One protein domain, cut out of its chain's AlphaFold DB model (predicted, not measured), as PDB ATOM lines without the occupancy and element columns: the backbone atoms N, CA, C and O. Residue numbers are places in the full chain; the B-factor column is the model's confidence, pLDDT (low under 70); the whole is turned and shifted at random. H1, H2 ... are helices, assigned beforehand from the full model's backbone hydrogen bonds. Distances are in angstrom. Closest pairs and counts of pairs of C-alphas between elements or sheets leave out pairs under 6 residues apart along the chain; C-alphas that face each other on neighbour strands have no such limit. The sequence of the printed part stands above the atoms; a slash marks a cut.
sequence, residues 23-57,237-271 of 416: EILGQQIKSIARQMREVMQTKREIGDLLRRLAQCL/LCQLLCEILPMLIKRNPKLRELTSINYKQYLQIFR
ATOM      1  N   GLU A  23     -35.804  31.282  82.363       84.44
ATOM      2  CA  GLU A  23     -37.117  31.888  82.144       84.44
ATOM      3  C   GLU A  23     -37.010  33.134  81.256       84.44
ATOM      4  O   GLU A  23     -37.773  33.286  80.298       84.44
ATOM      5  N   ILE A  24     -36.010  33.982  81.518       82.25
ATOM      6  CA  ILE A  24     -35.708  35.166  80.702       82.25
ATOM      7  C   ILE A  24     -35.388  34.747  79.260       82.25
ATOM      8  O   ILE A  24     -35.958  35.293  78.313       82.25
ATOM      9  N   LEU A  25     -34.532  33.735  79.088       86.50
ATOM     10  CA  LEU A  25     -34.181  33.197  77.774       86.50
ATOM     11  C   LEU A  25     -35.412  32.615  77.061       86.50
ATOM     12  O   LEU A  25     -35.629  32.883  75.879       86.50
ATOM     13  N   GLY A  26     -36.259  31.872  77.776       89.00
ATOM     14  CA  GLY A  26     -37.498  31.322  77.230       89.00
ATOM     15  C   GLY A  26     -38.461  32.400  76.721       89.00
ATOM     16  O   GLY A  26     -39.066  32.242  75.657       89.00
ATOM     17  N   GLN A  27     -38.585  33.524  77.434       86.56
ATOM     18  CA  GLN A  27     -39.391  34.667  76.994       86.56
ATOM     19  C   GLN A  27     -38.792  35.354  75.757       86.56
ATOM     20  O   GLN A  27     -39.525  35.667  74.815       86.56
ATOM     21  N   GLN A  28     -37.468  35.529  75.715       85.06
ATOM     22  CA  GLN A  28     -36.774  36.094  74.553       85.06
ATOM     23  C   GLN A  28     -36.951  35.222  73.307       85.06
ATOM     24  O   GLN A  28     -37.348  35.736  72.262       85.06
ATOM     25  N   ILE A  29     -36.761  33.904  73.427       90.62
ATOM     26  CA  ILE A  29     -36.965  32.950  72.326       90.62
ATOM     27  C   ILE A  29     -38.395  33.046  71.788       90.62
ATOM     28  O   ILE A  29     -38.590  33.115  70.575       90.62
ATOM     29  N   LYS A  30     -39.409  33.111  72.663       91.44
ATOM     30  CA  LYS A  30     -40.813  33.268  72.241       91.44
ATOM     31  C   LYS A  30     -41.046  34.576  71.481       91.44
ATOM     32  O   LYS A  30     -41.761  34.569  70.478       91.44
ATOM     33  N   SER A  31     -40.447  35.680  71.931       87.62
ATOM     34  CA  SER A  31     -40.566  36.975  71.252       87.62
ATOM     35  C   SER A  31     -39.916  36.954  69.867       87.62
ATOM     36  O   SER A  31     -40.559  37.350  68.894       87.62
ATOM     37  N   ILE A  32     -38.690  36.429  69.767       87.62
ATOM     38  CA  ILE A  32     -37.960  36.276  68.499       87.62
ATOM     39  C   ILE A  32     -38.754  35.376  67.546       87.62
ATOM     40  O   ILE A  32     -38.994  35.747  66.400       87.62
ATOM     41  N   ALA A  33     -39.241  34.229  68.026       90.31
ATOM     42  CA  ALA A  33     -40.020  33.295  67.219       90.31
ATOM     43  C   ALA A  33     -41.307  33.927  66.667       90.31
ATOM     44  O   ALA A  33     -41.667  33.676  65.518       90.31
ATOM     45  N   ARG A  34     -41.999  34.764  67.452       92.06
ATOM     46  CA  ARG A  34     -43.179  35.507  66.981       92.06
ATOM     47  C   ARG A  34     -42.817  36.483  65.858       92.06
ATOM     48  O   ARG A  34     -43.448  36.429  64.809       92.06
ATOM     49  N   GLN A  35     -41.780  37.300  66.043       87.44
ATOM     50  CA  GLN A  35     -41.334  38.252  65.019       87.44
ATOM     51  C   GLN A  35     -40.875  37.540  63.737       87.44
ATOM     52  O   GLN A  35     -41.239  37.940  62.634       87.44
ATOM     53  N   MET A  36     -40.142  36.428  63.866       88.12
ATOM     54  CA  MET A  36     -39.748  35.612  62.716       88.12
ATOM     55  C   MET A  36     -40.966  35.057  61.971       88.12
ATOM     56  O   MET A  36     -40.978  35.082  60.744       88.12
ATOM     57  N   ARG A  37     -42.005  34.588  62.677       91.12
ATOM     58  CA  ARG A  37     -43.246  34.114  62.038       91.12
ATOM     59  C   ARG A  37     -43.955  35.221  61.268       91.12
ATOM     60  O   ARG A  37     -44.387  34.966  60.152       91.12
ATOM     61  N   GLU A  38     -44.046  36.424  61.826       88.81
ATOM     62  CA  GLU A  38     -44.661  37.579  61.156       88.81
ATOM     63  C   GLU A  38     -43.913  37.936  59.861       88.81
ATOM     64  O   GLU A  38     -44.530  38.097  58.804       88.81
ATOM     65  N   VAL A  39     -42.575  37.963  59.907       86.38
ATOM     66  CA  VAL A  39     -41.740  38.193  58.719       86.38
ATOM     67  C   VAL A  39     -41.920  37.071  57.694       86.38
ATOM     68  O   VAL A  39     -42.092  37.354  56.512       86.38
ATOM     69  N   MET A  40     -41.921  35.804  58.118       89.44
ATOM     70  CA  MET A  40     -42.077  34.664  57.206       89.44
ATOM     71  C   MET A  40     -43.465  34.608  56.566       89.44
ATOM     72  O   MET A  40     -43.571  34.325  55.374       89.44
ATOM     73  N   GLN A  41     -44.518  34.927  57.319       90.44
ATOM     74  CA  GLN A  41     -45.882  35.021  56.802       90.44
ATOM     75  C   GLN A  41     -45.986  36.124  55.744       90.44
ATOM     76  O   GLN A  41     -46.471  35.879  54.642       90.44
ATOM     77  N   THR A  42     -45.423  37.298  56.034       86.81
ATOM     78  CA  THR A  42     -45.364  38.412  55.081       86.81
ATOM     79  C   THR A  42     -44.590  38.023  53.819       86.81
ATOM     80  O   THR A  42     -45.046  38.261  52.703       86.81
ATOM     81  N   LYS A  43     -43.427  37.371  53.972       90.12
ATOM     82  CA  LYS A  43     -42.638  36.880  52.834       90.12
ATOM     83  C   LYS A  43     -43.450  35.908  51.968       90.12
ATOM     84  O   LYS A  43     -43.412  36.006  50.742       90.12
ATOM     85  N   ARG A  44     -44.205  35.002  52.591       91.75
ATOM     86  CA  ARG A  44     -45.051  34.030  51.892       91.75
ATOM     87  C   ARG A  44     -46.161  34.701  51.086       91.75
ATOM     88  O   ARG A  44     -46.278  34.429  49.899       91.75
ATOM     89  N   GLU A  45     -46.911  35.621  51.687       90.69
ATOM     90  CA  GLU A  45     -48.007  36.341  51.015       90.69
ATOM     91  C   GLU A  45     -47.531  37.085  49.760       90.69
ATOM     92  O   GLU A  45     -48.208  37.118  48.730       90.69
ATOM     93  N   ILE A  46     -46.324  37.643  49.822       90.12
ATOM     94  CA  ILE A  46     -45.707  38.362  48.706       90.12
ATOM     95  C   ILE A  46     -45.219  37.405  47.632       90.12
ATOM     96  O   ILE A  46     -45.422  37.674  46.449       90.12
ATOM     97  N   GLY A  47     -44.594  36.295  48.031       92.88
ATOM     98  CA  GLY A  47     -44.221  35.223  47.117       92.88
ATOM     99  C   GLY A  47     -45.434  34.699  46.351       92.88
ATOM    100  O   GLY A  47     -45.399  34.639  45.124       92.88
ATOM    101  N   ASP A  48     -46.539  34.440  47.053       93.69
ATOM    102  CA  ASP A  48     -47.804  33.981  46.471       93.69
ATOM    103  C   ASP A  48     -48.402  35.022  45.508       93.69
ATOM    104  O   ASP A  48     -48.850  34.684  44.407       93.69
ATOM    105  N   LEU A  49     -48.382  36.308  45.876       93.75
ATOM    106  CA  LEU A  49     -48.833  37.394  45.003       93.75
ATOM    107  C   LEU A  49     -47.965  37.511  43.743       93.75
ATOM    108  O   LEU A  49     -48.496  37.512  42.630       93.75
ATOM    109  N   LEU A  50     -46.641  37.570  43.895       93.50
ATOM    110  CA  LEU A  50     -45.709  37.655  42.770       93.50
ATOM    111  C   LEU A  50     -45.808  36.428  41.873       93.50
ATOM    112  O   LEU A  50     -45.782  36.575  40.656       93.50
ATOM    113  N   ARG A  51     -45.999  35.236  42.444       94.88
ATOM    114  CA  ARG A  51     -46.222  34.010  41.680       94.88
ATOM    115  C   ARG A  51     -47.476  34.097  40.819       94.88
ATOM    116  O   ARG A  51     -47.409  33.799  39.628       94.88
ATOM    117  N   ARG A  52     -48.614  34.512  41.388       94.81
ATOM    118  CA  ARG A  52     -49.869  34.679  40.629       94.81
ATOM    119  C   ARG A  52     -49.710  35.679  39.485       94.81
ATOM    120  O   ARG A  52     -50.266  35.479  38.408       94.81
ATOM    121  N   LEU A  53     -48.920  36.724  39.707       94.25
ATOM    122  CA  LEU A  53     -48.679  37.788  38.736       94.25
ATOM    123  C   LEU A  53     -47.495  37.524  37.799       94.25
ATOM    124  O   LEU A  53     -47.312  38.276  36.846       94.25
ATOM    125  N   ALA A  54     -46.709  36.469  38.012       92.19
ATOM    126  CA  ALA A  54     -45.455  36.256  37.295       92.19
ATOM    127  C   ALA A  54     -45.641  36.110  35.779       92.19
ATOM    128  O   ALA A  54     -44.841  36.624  35.007       92.19
ATOM    129  N   GLN A  55     -46.742  35.494  35.343       89.31
ATOM    130  CA  GLN A  55     -47.099  35.382  33.921       89.31
ATOM    131  C   GLN A  55     -47.437  36.737  33.274       89.31
ATOM    132  O   GLN A  55     -47.452  36.859  32.055       89.31
ATOM    133  N   CYS A  56     -47.733  37.755  34.084       92.25
ATOM    134  CA  CYS A  56     -47.998  39.121  33.640       92.25
ATOM    135  C   CYS A  56     -46.728  39.995  33.608       92.25
ATOM    136  O   CYS A  56     -46.805  41.143  33.158       92.25
ATOM    137  N   LEU A  57     -45.588  39.482  34.095       91.12
ATOM    138  CA  LEU A  57     -44.284  40.148  34.065       91.12
ATOM    139  C   LEU A  57     -43.599  39.893  32.714       91.12
ATOM    140  O   LEU A  57     -42.703  39.057  32.601       91.12
ATOM    141  N   LEU A 237     -31.320  40.460  41.895       93.69
ATOM    142  CA  LEU A 237     -32.547  40.311  41.123       93.69
ATOM    143  C   LEU A 237     -33.749  40.933  41.855       93.69
ATOM    144  O   LEU A 237     -34.573  41.580  41.213       93.69
ATOM    145  N   CYS A 238     -33.810  40.859  43.189       94.00
ATOM    146  CA  CYS A 238     -34.771  41.624  43.995       94.00
ATOM    147  C   CYS A 238     -34.641  43.143  43.777       94.00
ATOM    148  O   CYS A 238     -35.649  43.842  43.648       94.00
ATOM    149  N   GLN A 239     -33.413  43.668  43.701       91.69
ATOM    150  CA  GLN A 239     -33.154  45.081  43.399       91.69
ATOM    151  C   GLN A 239     -33.606  45.449  41.981       91.69
ATOM    152  O   GLN A 239     -34.326  46.432  41.814       91.69
ATOM    153  N   LEU A 240     -33.280  44.624  40.981       92.06
ATOM    154  CA  LEU A 240     -33.753  44.820  39.607       92.06
ATOM    155  C   LEU A 240     -35.287  44.815  39.539       92.06
ATOM    156  O   LEU A 240     -35.879  45.672  38.888       92.06
ATOM    157  N   LEU A 241     -35.954  43.908  40.263       92.94
ATOM    158  CA  LEU A 241     -37.415  43.897  40.375       92.94
ATOM    159  C   LEU A 241     -37.955  45.205  40.969       92.94
ATOM    160  O   LEU A 241     -38.895  45.778  40.419       92.94
ATOM    161  N   CYS A 242     -37.357  45.715  42.049       91.94
ATOM    162  CA  CYS A 242     -37.732  47.007  42.637       91.94
ATOM    163  C   CYS A 242     -37.668  48.167  41.631       91.94
ATOM    164  O   CYS A 242     -38.517  49.064  41.677       91.94
ATOM    165  N   GLU A 243     -36.671  48.154  40.748       90.38
ATOM    166  CA  GLU A 243     -36.444  49.188  39.738       90.38
ATOM    167  C   GLU A 243     -37.446  49.091  38.578       90.38
ATOM    168  O   GLU A 243     -38.010  50.108  38.162       90.38
ATOM    169  N   ILE A 244     -37.726  47.880  38.084       92.19
ATOM    170  CA  ILE A 244     -38.564  47.690  36.889       92.19
ATOM    171  C   ILE A 244     -40.065  47.624  37.187       92.19
ATOM    172  O   ILE A 244     -40.872  48.050  36.354       92.19
ATOM    173  N   LEU A 245     -40.474  47.128  38.362       92.69
ATOM    174  CA  LEU A 245     -41.889  46.927  38.700       92.69
ATOM    175  C   LEU A 245     -42.748  48.197  38.566       92.69
ATOM    176  O   LEU A 245     -43.835  48.091  37.999       92.69
ATOM    177  N   PRO A 246     -42.312  49.405  38.980       92.88
ATOM    178  CA  PRO A 246     -43.082  50.628  38.751       92.88
ATOM    179  C   PRO A 246     -43.433  50.868  37.278       92.88
ATOM    180  O   PRO A 246     -44.522  51.358  36.975       92.88
ATOM    181  N   MET A 247     -42.526  50.529  36.357       91.81
ATOM    182  CA  MET A 247     -42.758  50.662  34.916       91.81
ATOM    183  C   MET A 247     -43.712  49.578  34.409       91.81
ATOM    184  O   MET A 247     -44.631  49.879  33.644       91.81
ATOM    185  N   LEU A 248     -43.544  48.338  34.880       91.56
ATOM    186  CA  LEU A 248     -44.420  47.218  34.531       91.56
ATOM    187  C   LEU A 248     -45.860  47.448  35.017       91.56
ATOM    188  O   LEU A 248     -46.798  47.253  34.249       91.56
ATOM    189  N   ILE A 249     -46.047  47.958  36.240       93.25
ATOM    190  CA  ILE A 249     -47.364  48.274  36.821       93.25
ATOM    191  C   ILE A 249     -48.109  49.336  36.004       93.25
ATOM    192  O   ILE A 249     -49.323  49.242  35.818       93.25
ATOM    193  N   LYS A 250     -47.396  50.348  35.491       92.38
ATOM    194  CA  LYS A 250     -48.001  51.377  34.629       92.38
ATOM    195  C   LYS A 250     -48.516  50.793  33.314       92.38
ATOM    196  O   LYS A 250     -49.553  51.239  32.830       92.38
ATOM    197  N   ARG A 251     -47.801  49.817  32.744       90.06
ATOM    198  CA  ARG A 251     -48.144  49.199  31.457       90.06
ATOM    199  C   ARG A 251     -49.194  48.104  31.561       90.06
ATOM    200  O   ARG A 251     -50.034  48.000  30.674       90.06
ATOM    201  N   ASN A 252     -49.150  47.290  32.610       92.00
ATOM    202  CA  ASN A 252     -50.039  46.150  32.768       92.00
ATOM    203  C   ASN A 252     -50.980  46.361  33.967       92.00
ATOM    204  O   ASN A 252     -50.559  46.174  35.111       92.00
ATOM    205  N   PRO A 253     -52.267  46.698  33.736       91.31
ATOM    206  CA  PRO A 253     -53.234  46.926  34.807       91.31
ATOM    207  C   PRO A 253     -53.390  45.754  35.782       91.31
ATOM    208  O   PRO A 253     -53.705  45.993  36.945       91.31
ATOM    209  N   LYS A 254     -53.125  44.508  35.352       92.50
ATOM    210  CA  LYS A 254     -53.176  43.327  36.233       92.50
ATOM    211  C   LYS A 254     -52.145  43.396  37.361       92.50
ATOM    212  O   LYS A 254     -52.387  42.883  38.443       92.50
ATOM    213  N   LEU A 255     -51.023  44.083  37.143       93.19
ATOM    214  CA  LEU A 255     -49.976  44.254  38.151       93.19
ATOM    215  C   LEU A 255     -50.324  45.316  39.206       93.19
ATOM    216  O   LEU A 255     -49.598  45.437  40.189       93.19
ATOM    217  N   ARG A 256     -51.428  46.069  39.060       92.75
ATOM    218  CA  ARG A 256     -51.876  47.036  40.083       92.75
ATOM    219  C   ARG A 256     -52.207  46.373  41.418       92.75
ATOM    220  O   ARG A 256     -52.153  47.041  42.442       92.75
ATOM    221  N   GLU A 257     -52.473  45.069  41.446       91.62
ATOM    222  CA  GLU A 257     -52.617  44.334  42.707       91.62
ATOM    223  C   GLU A 257     -51.354  44.458  43.582       91.62
ATOM    224  O   GLU A 257     -51.472  44.560  44.799       91.62
ATOM    225  N   LEU A 258     -50.153  44.602  42.997       89.06
ATOM    226  CA  LEU A 258     -48.917  44.847  43.757       89.06
ATOM    227  C   LEU A 258     -48.943  46.155  44.546       89.06
ATOM    228  O   LEU A 258     -48.258  46.249  45.558       89.06
ATOM    229  N   THR A 259     -49.719  47.161  44.124       89.44
ATOM    230  CA  THR A 259     -49.821  48.427  44.869       89.44
ATOM    231  C   THR A 259     -50.719  48.330  46.099       89.44
ATOM    232  O   THR A 259     -50.742  49.267  46.888       89.44
ATOM    233  N   SER A 260     -51.436  47.213  46.284       87.88
ATOM    234  CA  SER A 260     -52.187  46.947  47.522       87.88
ATOM    235  C   SER A 260     -51.272  46.683  48.724       87.88
ATOM    236  O   SER A 260     -51.699  46.823  49.867       87.88
ATOM    237  N   ILE A 261     -50.002  46.355  48.465       86.06
ATOM    238  CA  ILE A 261     -48.971  46.112  49.469       86.06
ATOM    239  C   ILE A 261     -47.772  47.039  49.242       86.06
ATOM    240  O   ILE A 261     -47.523  47.515  48.133       86.06
ATOM    241  N   ASN A 262     -46.957  47.257  50.277       86.69
ATOM    242  CA  ASN A 262     -45.690  47.976  50.127       86.69
ATOM    243  C   ASN A 262     -44.596  47.073  49.524       86.69
ATOM    244  O   ASN A 262     -43.578  46.790  50.158       86.69
ATOM    245  N   TYR A 263     -44.809  46.599  48.291       87.25
ATOM    246  CA  TYR A 263     -43.928  45.624  47.637       87.25
ATOM    247  C   TYR A 263     -42.460  46.076  47.593       87.25
ATOM    248  O   TYR A 263     -41.571  45.238  47.679       87.25
ATOM    249  N   LYS A 264     -42.184  47.386  47.508       88.31
ATOM    250  CA  LYS A 264     -40.814  47.925  47.493       88.31
ATOM    251  C   LYS A 264     -40.082  47.676  48.803       88.31
ATOM    252  O   LYS A 264     -38.970  47.160  48.786       88.31
ATOM    253  N   GLN A 265     -40.704  48.033  49.927       85.88
ATOM    254  CA  GLN A 265     -40.115  47.807  51.247       85.88
ATOM    255  C   GLN A 265     -39.896  46.315  51.491       85.88
ATOM    256  O   GLN A 265     -38.891  45.912  52.067       85.88
ATOM    257  N   TYR A 266     -40.808  45.482  50.999       84.12
ATOM    258  CA  TYR A 266     -40.674  44.052  51.175       84.12
ATOM    259  C   TYR A 266     -39.618  43.415  50.273       84.12
ATOM    260  O   TYR A 266     -38.828  42.607  50.739       84.12
ATOM    261  N   LEU A 267     -39.516  43.790  49.002       88.44
ATOM    262  CA  LEU A 267     -38.439  43.286  48.143       88.44
ATOM    263  C   LEU A 267     -37.044  43.657  48.674       88.44
ATOM    264  O   LEU A 267     -36.091  42.924  48.431       88.44
ATOM    265  N   GLN A 268     -36.920  44.734  49.458       86.75
ATOM    266  CA  GLN A 268     -35.670  45.106  50.133       86.75
ATOM    267  C   GLN A 268     -35.267  44.162  51.281       86.75
ATOM    268  O   GLN A 268     -34.089  44.130  51.629       86.75
ATOM    269  N   ILE A 269     -36.199  43.391  51.860       84.88
ATOM    270  CA  ILE A 269     -35.889  42.408  52.920       84.88
ATOM    271  C   ILE A 269     -35.576  41.009  52.384       84.88
ATOM    272  O   ILE A 269     -35.179  40.123  53.147       84.88
ATOM    273  N   PHE A 270     -35.793  40.778  51.092       89.75
ATOM    274  CA  PHE A 270     -35.530  39.495  50.463       89.75
ATOM    275  C   PHE A 270     -34.085  39.397  49.985       89.75
ATOM    276  O   PHE A 270     -33.568  40.281  49.302       89.75
ATOM    277  N   ARG A 271     -33.461  38.251  50.268       92.44
ATOM    278  CA  ARG A 271     -32.432  37.718  49.373       92.44
ATOM    279  C   ARG A 271     -33.108  37.123  48.144       92.44
ATOM    280  O   ARG A 271     -34.266  36.713  48.213       92.44
TER     281      ARG A 271
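Overview. This is residues 23 to 57 and 237 to 271 of the 416 residues of the protein "NurA domain-containing protein" of Lokiarchaeota archaeon (strain CR_4) (UniProt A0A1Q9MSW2). One long helix, H1, sticks out with residues 23 to 38 from a compact body, where H3 and H4 pack on its later part and H2 joins them away from H1. The printed part has 70 residues with four named helices, H1 to H4 in order, all helix. It is loose, radius of gyration of the C-alphas 15.6 A, spanning 55 by 19 by 16 A.

Arrangement. H1, residues 23 to 56, touches H3, residues 253 to 260, with residues 49 to 56 alone, at a shallow tilt of 14 degrees, opposite ways; the closest C-alphas, Leu 53 and Leu 255, are 6.6 A apart. H1 only just touches H4, residues 263 to 267, with 3 pairs of C-alphas within 8 A. H2, residues 237 to 251, is apart from H1 and touches H4, closest C-alphas Cys 238 and Leu 267, 5.8 A. H2 and H3 touch only at the corner. O i to N i+4 pairs are within hydrogen-bond range throughout H4, 28 of 30 in H1, 9 of 11 in H2 and 0 of 4 in H3, where 4 of 5 O i to N i+3 pairs are.

Along the chain. H1 begins at C-alpha 23 (-37.117, 31.888, 82.144) and is 50.2 A long; H2 is 20.4 A.

Size, cuts and confidence. Residues 58 to 236 are cut out, a 13.7 A gap between C-alphas 57 and 237.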